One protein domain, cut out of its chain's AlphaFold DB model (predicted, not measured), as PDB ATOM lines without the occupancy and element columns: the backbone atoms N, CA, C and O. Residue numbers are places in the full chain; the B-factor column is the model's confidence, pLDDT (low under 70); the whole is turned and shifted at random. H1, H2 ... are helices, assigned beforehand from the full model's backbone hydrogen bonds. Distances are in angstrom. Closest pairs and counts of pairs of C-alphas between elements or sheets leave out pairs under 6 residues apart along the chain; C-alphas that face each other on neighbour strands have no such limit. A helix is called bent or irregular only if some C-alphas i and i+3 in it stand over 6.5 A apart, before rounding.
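AT A GLANCE: This is residues 53 to 120 of the 120 residues of an uncharacterized protein of Streptomyces hainanensis (UniProt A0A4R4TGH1). Helices H1 and H2 make a narrow V, a helical hairpin closed at residues 78 to 82, and short H3 lengthens the model beyond the far end of H2. Residues 53 to 60 of H1 stick out. The printed part has 68 residues with three named helices, H1, H2, H3 in order; it is all helix, loose, with a radius of gyration of the C-alphas of 15.8 A, spanning 50 by 26 by 17 A.

HOW THE PARTS SIT: Start with H1, residues 53 to 77, and H2, residues 83 to 100: they run opposite ways at a shallow tilt of 22 degrees. They touch with residues 72 to 76 and 83 to 86 alone; the closest C-alphas, of Val 76 and Trp 83, are 6.4 A apart. H3, residues 106 to 116, is apart from both. Every O i to N i+4 pair is within hydrogen-bond range in H2 and H3, and 19 of 21 in H1.

IN THESE COORDINATES: Find C-alpha 53 at (14.899, 14.171, -32.901); H1 runs 36.2 A, only just irregular, with C-alphas 58 and 61 6.7 A apart. H2 runs 25.7 A; H3 runs 15.6 A to C-alpha 116 at (0.130, 8.051, -41.458).

THE WHOLE: The farthest C-alphas, of Gly 79 and Cys 120, are 50.3 A apart. The printed part has no cut, and both links are tight. Residues 104 to 120 have pLDDT under 70.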
ATOM      1  N   VAL A  53      14.724  15.603 -32.607       92.75
ATOM      2  CA  VAL A  53      14.899  14.171 -32.901       92.75
ATOM      3  C   VAL A  53      14.455  13.836 -34.328       92.75
ATOM      4  O   VAL A  53      15.243  13.248 -35.069       92.75
ATOM      5  N   PHE A  54      13.270  14.277 -34.760       90.56
ATOM      6  CA  PHE A  54      12.773  14.089 -36.131       90.56
ATOM      7  C   PHE A  54      13.731  14.672 -37.178       90.56
ATOM      8  O   PHE A  54      13.992  14.056 -38.214       90.56
ATOM      9  N   SER A  55      14.303  15.845 -36.901       93.06
ATOM     10  CA  SER A  55      15.278  16.487 -37.787       93.06
ATOM     11  C   SER A  55      16.578  15.685 -37.881       93.06
ATOM     12  O   SER A  55      17.122  15.505 -38.971       93.06
ATOM     13  N   VAL A  56      17.077  15.169 -36.752       95.19
ATOM     14  CA  VAL A  56      18.289  14.337 -36.724       95.19
ATOM     15  C   VAL A  56      18.056  13.019 -37.455       95.19
ATOM     16  O   VAL A  56      18.884  12.640 -38.278       95.19
ATOM     17  N   ILE A  57      16.933  12.347 -37.206       93.38
ATOM     18  CA  ILE A  57      16.583  11.090 -37.876       93.38
ATOM     19  C   ILE A  57      16.450  11.298 -39.393       93.38
ATOM     20  O   ILE A  57      16.922  10.461 -40.163       93.38
ATOM     21  N   LEU A  58      15.899  12.433 -39.835       92.19
ATOM     22  CA  LEU A  58      15.781  12.759 -41.257       92.19
ATOM     23  C   LEU A  58      17.139  13.026 -41.920       92.19
ATOM     24  O   LEU A  58      17.420  12.534 -43.012       92.19
ATOM     25  N   LEU A  59      17.983  13.842 -41.280       93.38
ATOM     26  CA  LEU A  59      19.197  14.381 -41.898       93.38
ATOM     27  C   LEU A  59      20.436  13.505 -41.682       93.38
ATOM     28  O   LEU A  59      21.364  13.538 -42.499       93.38
ATOM     29  N   ALA A  60      20.482  12.710 -40.610       93.94
ATOM     30  CA  ALA A  60      21.627  11.853 -40.328       93.94
ATOM     31  C   ALA A  60      21.896  10.851 -41.469       93.94
ATOM     32  O   ALA A  60      23.043  10.814 -41.934       93.94
ATOM     33  N   PRO A  61      20.898  10.124 -42.018       92.62
ATOM     34  CA  PRO A  61      21.113   9.226 -43.150       92.62
ATOM     35  C   PRO A  61      21.646   9.952 -44.387       92.62
ATOM     36  O   PRO A  61      22.622   9.498 -44.981       92.62
ATOM     37  N   VAL A  62      21.090  11.124 -44.726       94.06
ATOM     38  CA  VAL A  62      21.573  11.969 -45.837       94.06
ATOM     39  C   VAL A  62      23.065  12.258 -45.687       94.06
ATOM     40  O   VAL A  62      23.843  12.054 -46.621       94.06
ATOM     41  N   SER A  63      23.497  12.665 -44.491       92.25
ATOM     42  CA  SER A  63      24.907  12.969 -44.230       92.25
ATOM     43  C   SER A  63      25.828  11.751 -44.400       92.25
ATOM     44  O   SER A  63      26.934  11.880 -44.934       92.25
ATOM     45  N   VAL A  64      25.375  10.562 -43.987       94.31
ATOM     46  CA  VAL A  64      26.136   9.309 -44.090       94.31
ATOM     47  C   VAL A  64      26.270   8.892 -45.553       94.31
ATOM     48  O   VAL A  64      27.386   8.660 -46.024       94.31
ATOM     49  N   PHE A  65      25.166   8.870 -46.299       92.38
ATOM     50  CA  PHE A  65      25.169   8.492 -47.711       92.38
ATOM     51  C   PHE A  65      25.989   9.447 -48.576       92.38
ATOM     52  O   PHE A  65      26.745   8.994 -49.433       92.38
ATOM     53  N   LEU A  66      25.936  10.754 -48.308       92.31
ATOM     54  CA  LEU A  66      26.778  11.730 -49.002       92.31
ATOM     55  C   LEU A  66      28.274  11.488 -48.778       92.31
ATOM     56  O   LEU A  66      29.069  11.626 -49.711       92.31
ATOM     57  N   ARG A  67      28.680  11.100 -47.564       93.94
ATOM     58  CA  ARG A  67      30.083  10.759 -47.275       93.94
ATOM     59  C   ARG A  67      30.516   9.503 -48.025       93.94
ATOM     60  O   ARG A  67      31.594   9.515 -48.619       93.94
ATOM     61  N   ILE A  68      29.673   8.470 -48.042       92.44
ATOM     62  CA  ILE A  68      29.916   7.228 -48.792       92.44
ATOM     63  C   ILE A  68      30.050   7.535 -50.289       92.44
ATOM     64  O   ILE A  68      31.060   7.194 -50.907       92.44
ATOM     65  N   GLY A  69      29.084   8.258 -50.855       90.62
ATOM     66  CA  GLY A  69      29.082   8.659 -52.257       90.62
ATOM     67  C   GLY A  69      30.286   9.509 -52.644       90.62
ATOM     68  O   GLY A  69      30.908   9.283 -53.683       90.62
ATOM     69  N   GLY A  70      30.677  10.446 -51.779       89.62
ATOM     70  CA  GLY A  70      31.867  11.269 -51.972       89.62
ATOM     71  C   GLY A  70      33.169  10.465 -51.938       89.62
ATOM     72  O   GLY A  70      34.088  10.760 -52.704       89.62
ATOM     73  N   GLN A  71      33.271   9.446 -51.080       91.44
ATOM     74  CA  GLN A  71      34.431   8.550 -51.038       91.44
ATOM     75  C   GLN A  71      34.493   7.660 -52.284       91.44
ATOM     76  O   GLN A  71      35.513   7.671 -52.974       91.44
ATOM     77  N   LEU A  72      33.391   6.996 -52.636       90.12
ATOM     78  CA  LEU A  72      33.287   6.171 -53.843       90.12
ATOM     79  C   LEU A  72      33.578   6.986 -55.111       90.12
ATOM     80  O   LEU A  72      34.374   6.577 -55.954       90.12
ATOM     81  N   GLY A  73      33.011   8.189 -55.225       87.50
ATOM     82  CA  GLY A  73      33.255   9.082 -56.358       87.50
ATOM     83  C   GLY A  73      34.726   9.495 -56.487       87.50
ATOM     84  O   GLY A  73      35.251   9.582 -57.600       87.50
ATOM     85  N   LYS A  74      35.433   9.696 -55.365       89.94
ATOM     86  CA  LYS A  74      36.886   9.945 -55.376       89.94
ATOM     87  C   LYS A  74      37.667   8.723 -55.857       89.94
ATOM     88  O   LYS A  74      38.652   8.896 -56.568       89.94
ATOM     89  N   GLU A  75      37.257   7.511 -55.496       90.75
ATOM     90  CA  GLU A  75      37.927   6.281 -55.936       90.75
ATOM     91  C   GLU A  75      37.745   6.006 -57.430       90.75
ATOM     92  O   GLU A  75      38.719   5.642 -58.094       90.75
ATOM     93  N   VAL A  76      36.552   6.273 -57.973       90.31
ATOM     94  CA  VAL A  76      36.294   6.211 -59.420       90.31
ATOM     95  C   VAL A  76      37.180   7.207 -60.165       90.31
ATOM     96  O   VAL A  76      37.865   6.839 -61.116       90.31
ATOM     97  N   ARG A  77      37.242   8.465 -59.704       86.69
ATOM     98  CA  ARG A  77      38.096   9.499 -60.324       86.69
ATOM     99  C   ARG A  77      39.589   9.169 -60.245       86.69
ATOM    100  O   ARG A  77      40.348   9.591 -61.107       86.69
ATOM    101  N   ARG A  78      40.011   8.418 -59.224       91.19
ATOM    102  CA  ARG A  78      41.384   7.908 -59.075       91.19
ATOM    103  C   ARG A  78      41.660   6.658 -59.920       91.19
ATOM    104  O   ARG A  78      42.775   6.152 -59.867       91.19
ATOM    105  N   GLY A  79      40.666   6.136 -60.642       90.75
ATOM    106  CA  GLY A  79      40.789   4.923 -61.452       90.75
ATOM    107  C   GLY A  79      40.956   3.639 -60.638       90.75
ATOM    108  O   GLY A  79      41.366   2.624 -61.191       90.75
ATOM    109  N   ARG A  80      40.667   3.662 -59.326       92.31
ATOM    110  CA  ARG A  80      40.797   2.474 -58.457       92.31
ATOM    111  C   ARG A  80      39.618   1.519 -58.607       92.31
ATOM    112  O   ARG A  80      39.776   0.324 -58.392       92.31
ATOM    113  N   ILE A  81      38.454   2.056 -58.970       91.88
ATOM    114  CA  ILE A  81      37.227   1.305 -59.231       91.88
ATOM    115  C   ILE A  81      36.573   1.812 -60.517       91.88
ATOM    116  O   ILE A  81      36.719   2.978 -60.887       91.88
ATOM    117  N   SER A  82      35.844   0.933 -61.202       92.56
ATOM    118  CA  SER A  82      35.084   1.296 -62.400       92.56
ATOM    119  C   SER A  82      33.747   1.958 -62.043       92.56
ATOM    120  O   SER A  82      33.209   1.750 -60.952       92.56
ATOM    121  N   TRP A  83      33.153   2.696 -62.987       89.06
ATOM    122  CA  TRP A  83      31.779   3.200 -62.844       89.06
ATOM    123  C   TRP A  83      30.748   2.077 -62.659       89.06
ATOM    124  O   TRP A  83      29.774   2.264 -61.937       89.06
ATOM    125  N   ALA A  84      30.966   0.900 -63.252       91.69
ATOM    126  CA  ALA A  84      30.085  -0.250 -63.050       91.69
ATOM    127  C   ALA A  84      30.107  -0.721 -61.587       91.69
ATOM    128  O   ALA A  84      29.057  -0.947 -60.989       91.69
ATOM    129  N   THR A  85      31.299  -0.791 -60.986       92.31
ATOM    130  CA  THR A  85      31.468  -1.117 -59.563       92.31
ATOM    131  C   THR A  85      30.783  -0.080 -58.676       92.31
ATOM    132  O   THR A  85      30.069  -0.455 -57.757       92.31
ATOM    133  N   TYR A  86      30.936   1.212 -58.988       91.75
ATOM    134  CA  TYR A  86      30.270   2.296 -58.263       91.75
ATOM    135  C   TYR A  86      28.747   2.108 -58.210       91.75
ATOM    136  O   TYR A  86      28.157   2.135 -57.128       91.75
ATOM    137  N   TRP A  87      28.114   1.884 -59.366       92.44
ATOM    138  CA  TRP A  87      26.665   1.704 -59.436       92.44
ATOM    139  C   TRP A  87      26.216   0.418 -58.742       92.44
ATOM    140  O   TRP A  87      25.225   0.437 -58.019       92.44
ATOM    141  N   ALA A  88      26.971  -0.674 -58.880       93.81
ATOM    142  CA  ALA A  88      26.682  -1.920 -58.175       93.81
ATOM    143  C   ALA A  88      26.729  -1.747 -56.646       93.81
ATOM    144  O   ALA A  88      25.827  -2.205 -55.945       93.81
ATOM    145  N   THR A  89      27.736  -1.040 -56.122       93.81
ATOM    146  CA  THR A  89      27.832  -0.731 -54.688       93.81
ATOM    147  C   THR A  89      26.678   0.154 -54.231       93.81
ATOM    148  O   THR A  89      26.089  -0.114 -53.187       93.81
ATOM    149  N   LEU A  90      26.317   1.170 -55.018       93.12
ATOM    150  CA  LEU A  90      25.174   2.030 -54.724       93.12
ATOM    151  C   LEU A  90      23.882   1.213 -54.607       93.12
ATOM    152  O   LEU A  90      23.187   1.336 -53.601       93.12
ATOM    153  N   PHE A  91      23.588   0.343 -55.579       93.00
ATOM    154  CA  PHE A  91      22.399  -0.510 -55.529       93.00
ATOM    155  C   PHE A  91      22.428  -1.486 -54.353       93.00
ATOM    156  O   PHE A  91      21.410  -1.654 -53.688       93.00
ATOM    157  N   GLY A  92      23.582  -2.086 -54.049       93.88
ATOM    158  CA  GLY A  92      23.722  -2.978 -52.896       93.88
ATOM    159  C   GLY A  92      23.455  -2.265 -51.568       93.88
ATOM    160  O   GLY A  92      22.742  -2.790 -50.713       93.88
ATOM    161  N   ILE A  93      23.968  -1.042 -51.412       93.00
ATOM    162  CA  ILE A  93      23.728  -0.212 -50.228       93.00
ATOM    163  C   ILE A  93      22.255   0.193 -50.140       93.00
ATOM    164  O   ILE A  93      21.658   0.057 -49.074       93.00
ATOM    165  N   ALA A  94      21.660   0.648 -51.244       90.81
ATOM    166  CA  ALA A  94      20.255   1.045 -51.287       90.81
ATOM    167  C   ALA A  94      19.328  -0.128 -50.936       90.81
ATOM    168  O   ALA A  94      18.480   0.004 -50.057       90.81
ATOM    169  N   ALA A  95      19.544  -1.292 -51.555       90.31
ATOM    170  CA  ALA A  95      18.780  -2.502 -51.274       90.31
ATOM    171  C   ALA A  95      18.925  -2.938 -49.810       90.31
ATOM    172  O   ALA A  95      17.929  -3.250 -49.165       90.31
ATOM    173  N   SER A  96      20.142  -2.902 -49.257       92.94
ATOM    174  CA  SER A  96      20.380  -3.262 -47.853       92.94
ATOM    175  C   SER A  96      19.702  -2.288 -46.887       92.94
ATOM    176  O   SER A  96      19.096  -2.716 -45.910       92.94
ATOM    177  N   ALA A  97      19.778  -0.980 -47.158       90.12
ATOM    178  CA  ALA A  97      19.156   0.043 -46.322       90.12
ATOM    179  C   ALA A  97      17.626  -0.088 -46.312       90.12
ATOM    180  O   ALA A  97      17.020  -0.080 -45.244       90.12
ATOM    181  N   LEU A  98      17.013  -0.269 -47.485       86.88
ATOM    182  CA  LEU A  98      15.567  -0.466 -47.604       86.88
ATOM    183  C   LEU A  98      15.118  -1.785 -46.965       86.88
ATOM    184  O   LEU A  98      14.140  -1.797 -46.223       86.88
ATOM    185  N   ALA A  99      15.873  -2.870 -47.155       87.94
ATOM    186  CA  ALA A  99      15.578  -4.157 -46.529       87.94
ATOM    187  C   ALA A  99      15.661  -4.102 -44.994       87.94
ATOM    188  O   ALA A  99      14.814  -4.681 -44.317       87.94
ATOM    189  N   LEU A 100      16.638  -3.383 -44.427       86.25
ATOM    190  CA  LEU A 100      16.730  -3.158 -42.975       86.25
ATOM    191  C   LEU A 100      15.560  -2.328 -42.447       86.25
ATOM    192  O   LEU A 100      15.076  -2.564 -41.342       86.25
ATOM    193  N   LEU A 101      15.082  -1.387 -43.255       84.94
ATOM    194  CA  LEU A 101      13.845  -0.670 -42.993       84.94
ATOM    195  C   LEU A 101      12.608  -1.508 -43.315       84.94
ATOM    196  O   LEU A 101      11.519  -0.971 -43.267       84.94
ATOM    197  N   GLY A 102      12.714  -2.794 -43.647       80.12
ATOM    198  CA  GLY A 102      11.564  -3.629 -43.994       80.12
ATOM    199  C   GLY A 102      10.727  -3.100 -45.161       80.12
ATOM    200  O   GLY A 102       9.586  -3.514 -45.292       80.12
ATOM    201  N   VAL A 103      11.268  -2.187 -45.976       76.81
ATOM    202  CA  VAL A 103      10.616  -1.663 -47.176       76.81
ATOM    203  C   VAL A 103      10.845  -2.681 -48.278       76.81
ATOM    204  O   VAL A 103      11.940  -2.791 -48.835       76.81
ATOM    205  N   SER A 104       9.808  -3.465 -48.555       69.56
ATOM    206  CA  SER A 104       9.854  -4.544 -49.544       69.56
ATOM    207  C   SER A 104       9.548  -4.072 -50.972       69.56
ATOM    208  O   SER A 104       9.887  -4.757 -51.939       69.56
ATOM    209  N   GLY A 105       8.972  -2.874 -51.119       65.38
ATOM    210  CA  GLY A 105       8.631  -2.263 -52.401       65.38
ATOM    211  C   GLY A 105       8.206  -0.798 -52.276       65.38
ATOM    212  O   GLY A 105       8.100  -0.253 -51.179       65.38
ATOM    213  N   VAL A 106       7.954  -0.149 -53.418       63.19
ATOM    214  CA  VAL A 106       7.441   1.235 -53.462       63.19
ATOM    215  C   VAL A 106       6.031   1.313 -52.868       63.19
ATOM    216  O   VAL A 106       5.705   2.299 -52.218       63.19
ATOM    217  N   ASP A 107       5.231   0.255 -53.011       68.31
ATOM    218  CA  ASP A 107       3.895   0.162 -52.413       68.31
ATOM    219  C   ASP A 107       3.931   0.201 -50.879       68.31
ATOM    220  O   ASP A 107       3.016   0.725 -50.256       68.31
ATOM    221  N   ASP A 108       5.013  -0.296 -50.270       65.69
ATOM    222  CA  ASP A 108       5.240  -0.242 -48.820       65.69
ATOM    223  C   ASP A 108       5.501   1.204 -48.371       65.69
ATOM    224  O   ASP A 108       4.905   1.686 -47.413       65.69
ATOM    225  N   LEU A 109       6.324   1.931 -49.137       62.94
ATOM    226  CA  LEU A 109       6.607   3.355 -48.931       62.94
ATOM    227  C   LEU A 109       5.348   4.223 -49.067       62.94
ATOM    228  O   LEU A 109       5.125   5.117 -48.251       62.94
ATOM    229  N   VAL A 110       4.527   3.966 -50.090       65.19
ATOM    230  CA  VAL A 110       3.257   4.682 -50.304       65.19
ATOM    231  C   VAL A 110       2.221   4.275 -49.254       65.19
ATOM    232  O   VAL A 110       1.499   5.126 -48.742       65.19
ATOM    233  N   GLY A 111       2.172   2.995 -48.880       65.56
ATOM    234  CA  GLY A 111       1.274   2.476 -47.853       65.56
ATOM    235  C   GLY A 111       1.563   3.042 -46.462       65.56
ATOM    236  O   GLY A 111       0.627   3.385 -45.741       65.56
ATOM    237  N   GLU A 112       2.836   3.198 -46.087       64.38
ATOM    238  CA  GLU A 112       3.233   3.889 -44.849       64.38
ATOM    239  C   GLU A 112       2.800   5.362 -44.865       64.38
ATOM    240  O   GLU A 112       2.335   5.866 -43.843       64.38
ATOM    241  N   TRP A 113       2.869   6.020 -46.027       60.53
ATOM    242  CA  TRP A 113       2.403   7.397 -46.228       60.53
ATOM    243  C   TRP A 113       0.888   7.535 -46.044       60.53
ATOM    244  O   TRP A 113       0.426   8.301 -45.201       60.53
ATOM    245  N   CYS A 114       0.108   6.739 -46.776       63.09
ATOM    246  CA  CYS A 114      -1.352   6.753 -46.690       63.09
ATOM    247  C   CYS A 114      -1.865   6.388 -45.291       63.09
ATOM    248  O   CYS A 114      -2.857   6.949 -44.829       63.09
ATOM    249  N   ARG A 115      -1.185   5.466 -44.594       61.31
ATOM    250  CA  ARG A 115      -1.550   5.068 -43.229       61.31
ATOM    251  C   ARG A 115      -1.257   6.164 -42.198       61.31
ATOM    252  O   ARG A 115      -1.975   6.233 -41.207       61.31
ATOM    253  N   TYR A 116      -0.223   6.982 -42.396       60.53
ATOM    254  CA  TYR A 116       0.130   8.051 -41.458       60.53
ATOM    255  C   TYR A 116      -0.781   9.281 -41.594       60.53
ATOM    256  O   TYR A 116      -1.235   9.814 -40.587       60.53
ATOM    257  N   ASP A 117      -1.112   9.684 -42.824       59.16
ATOM    258  CA  ASP A 117      -1.931  10.879 -43.079       59.16
ATOM    259  C   ASP A 117      -3.445  10.656 -42.897       59.16
ATOM    260  O   ASP A 117      -4.225  11.595 -43.043       59.16
ATOM    261  N   ASN A 118      -3.899   9.434 -42.582       54.84
ATOM    262  CA  ASN A 118      -5.329   9.084 -42.531       54.84
ATOM    263  C   ASN A 118      -6.085   9.404 -43.845       54.84
ATOM    264  O   ASN A 118      -7.310   9.527 -43.860       54.84
ATOM    265  N   VAL A 119      -5.362   9.536 -44.963       51.81
ATOM    266  CA  VAL A 119      -5.922   9.759 -46.301       51.81
ATOM    267  C   VAL A 119      -5.954   8.418 -47.028       51.81
ATOM    268  O   VAL A 119      -5.055   8.087 -47.804       51.81
ATOM    269  N   CYS A 120      -6.991   7.636 -46.733       50.03
ATOM    270  CA  CYS A 120      -7.516   6.538 -47.550       50.03
ATOM    271  C   CYS A 120      -9.007   6.365 -47.252       50.03
ATOM    272  O   CYS A 120      -9.339   6.083 -46.081       50.03
TER     273      CYS A 120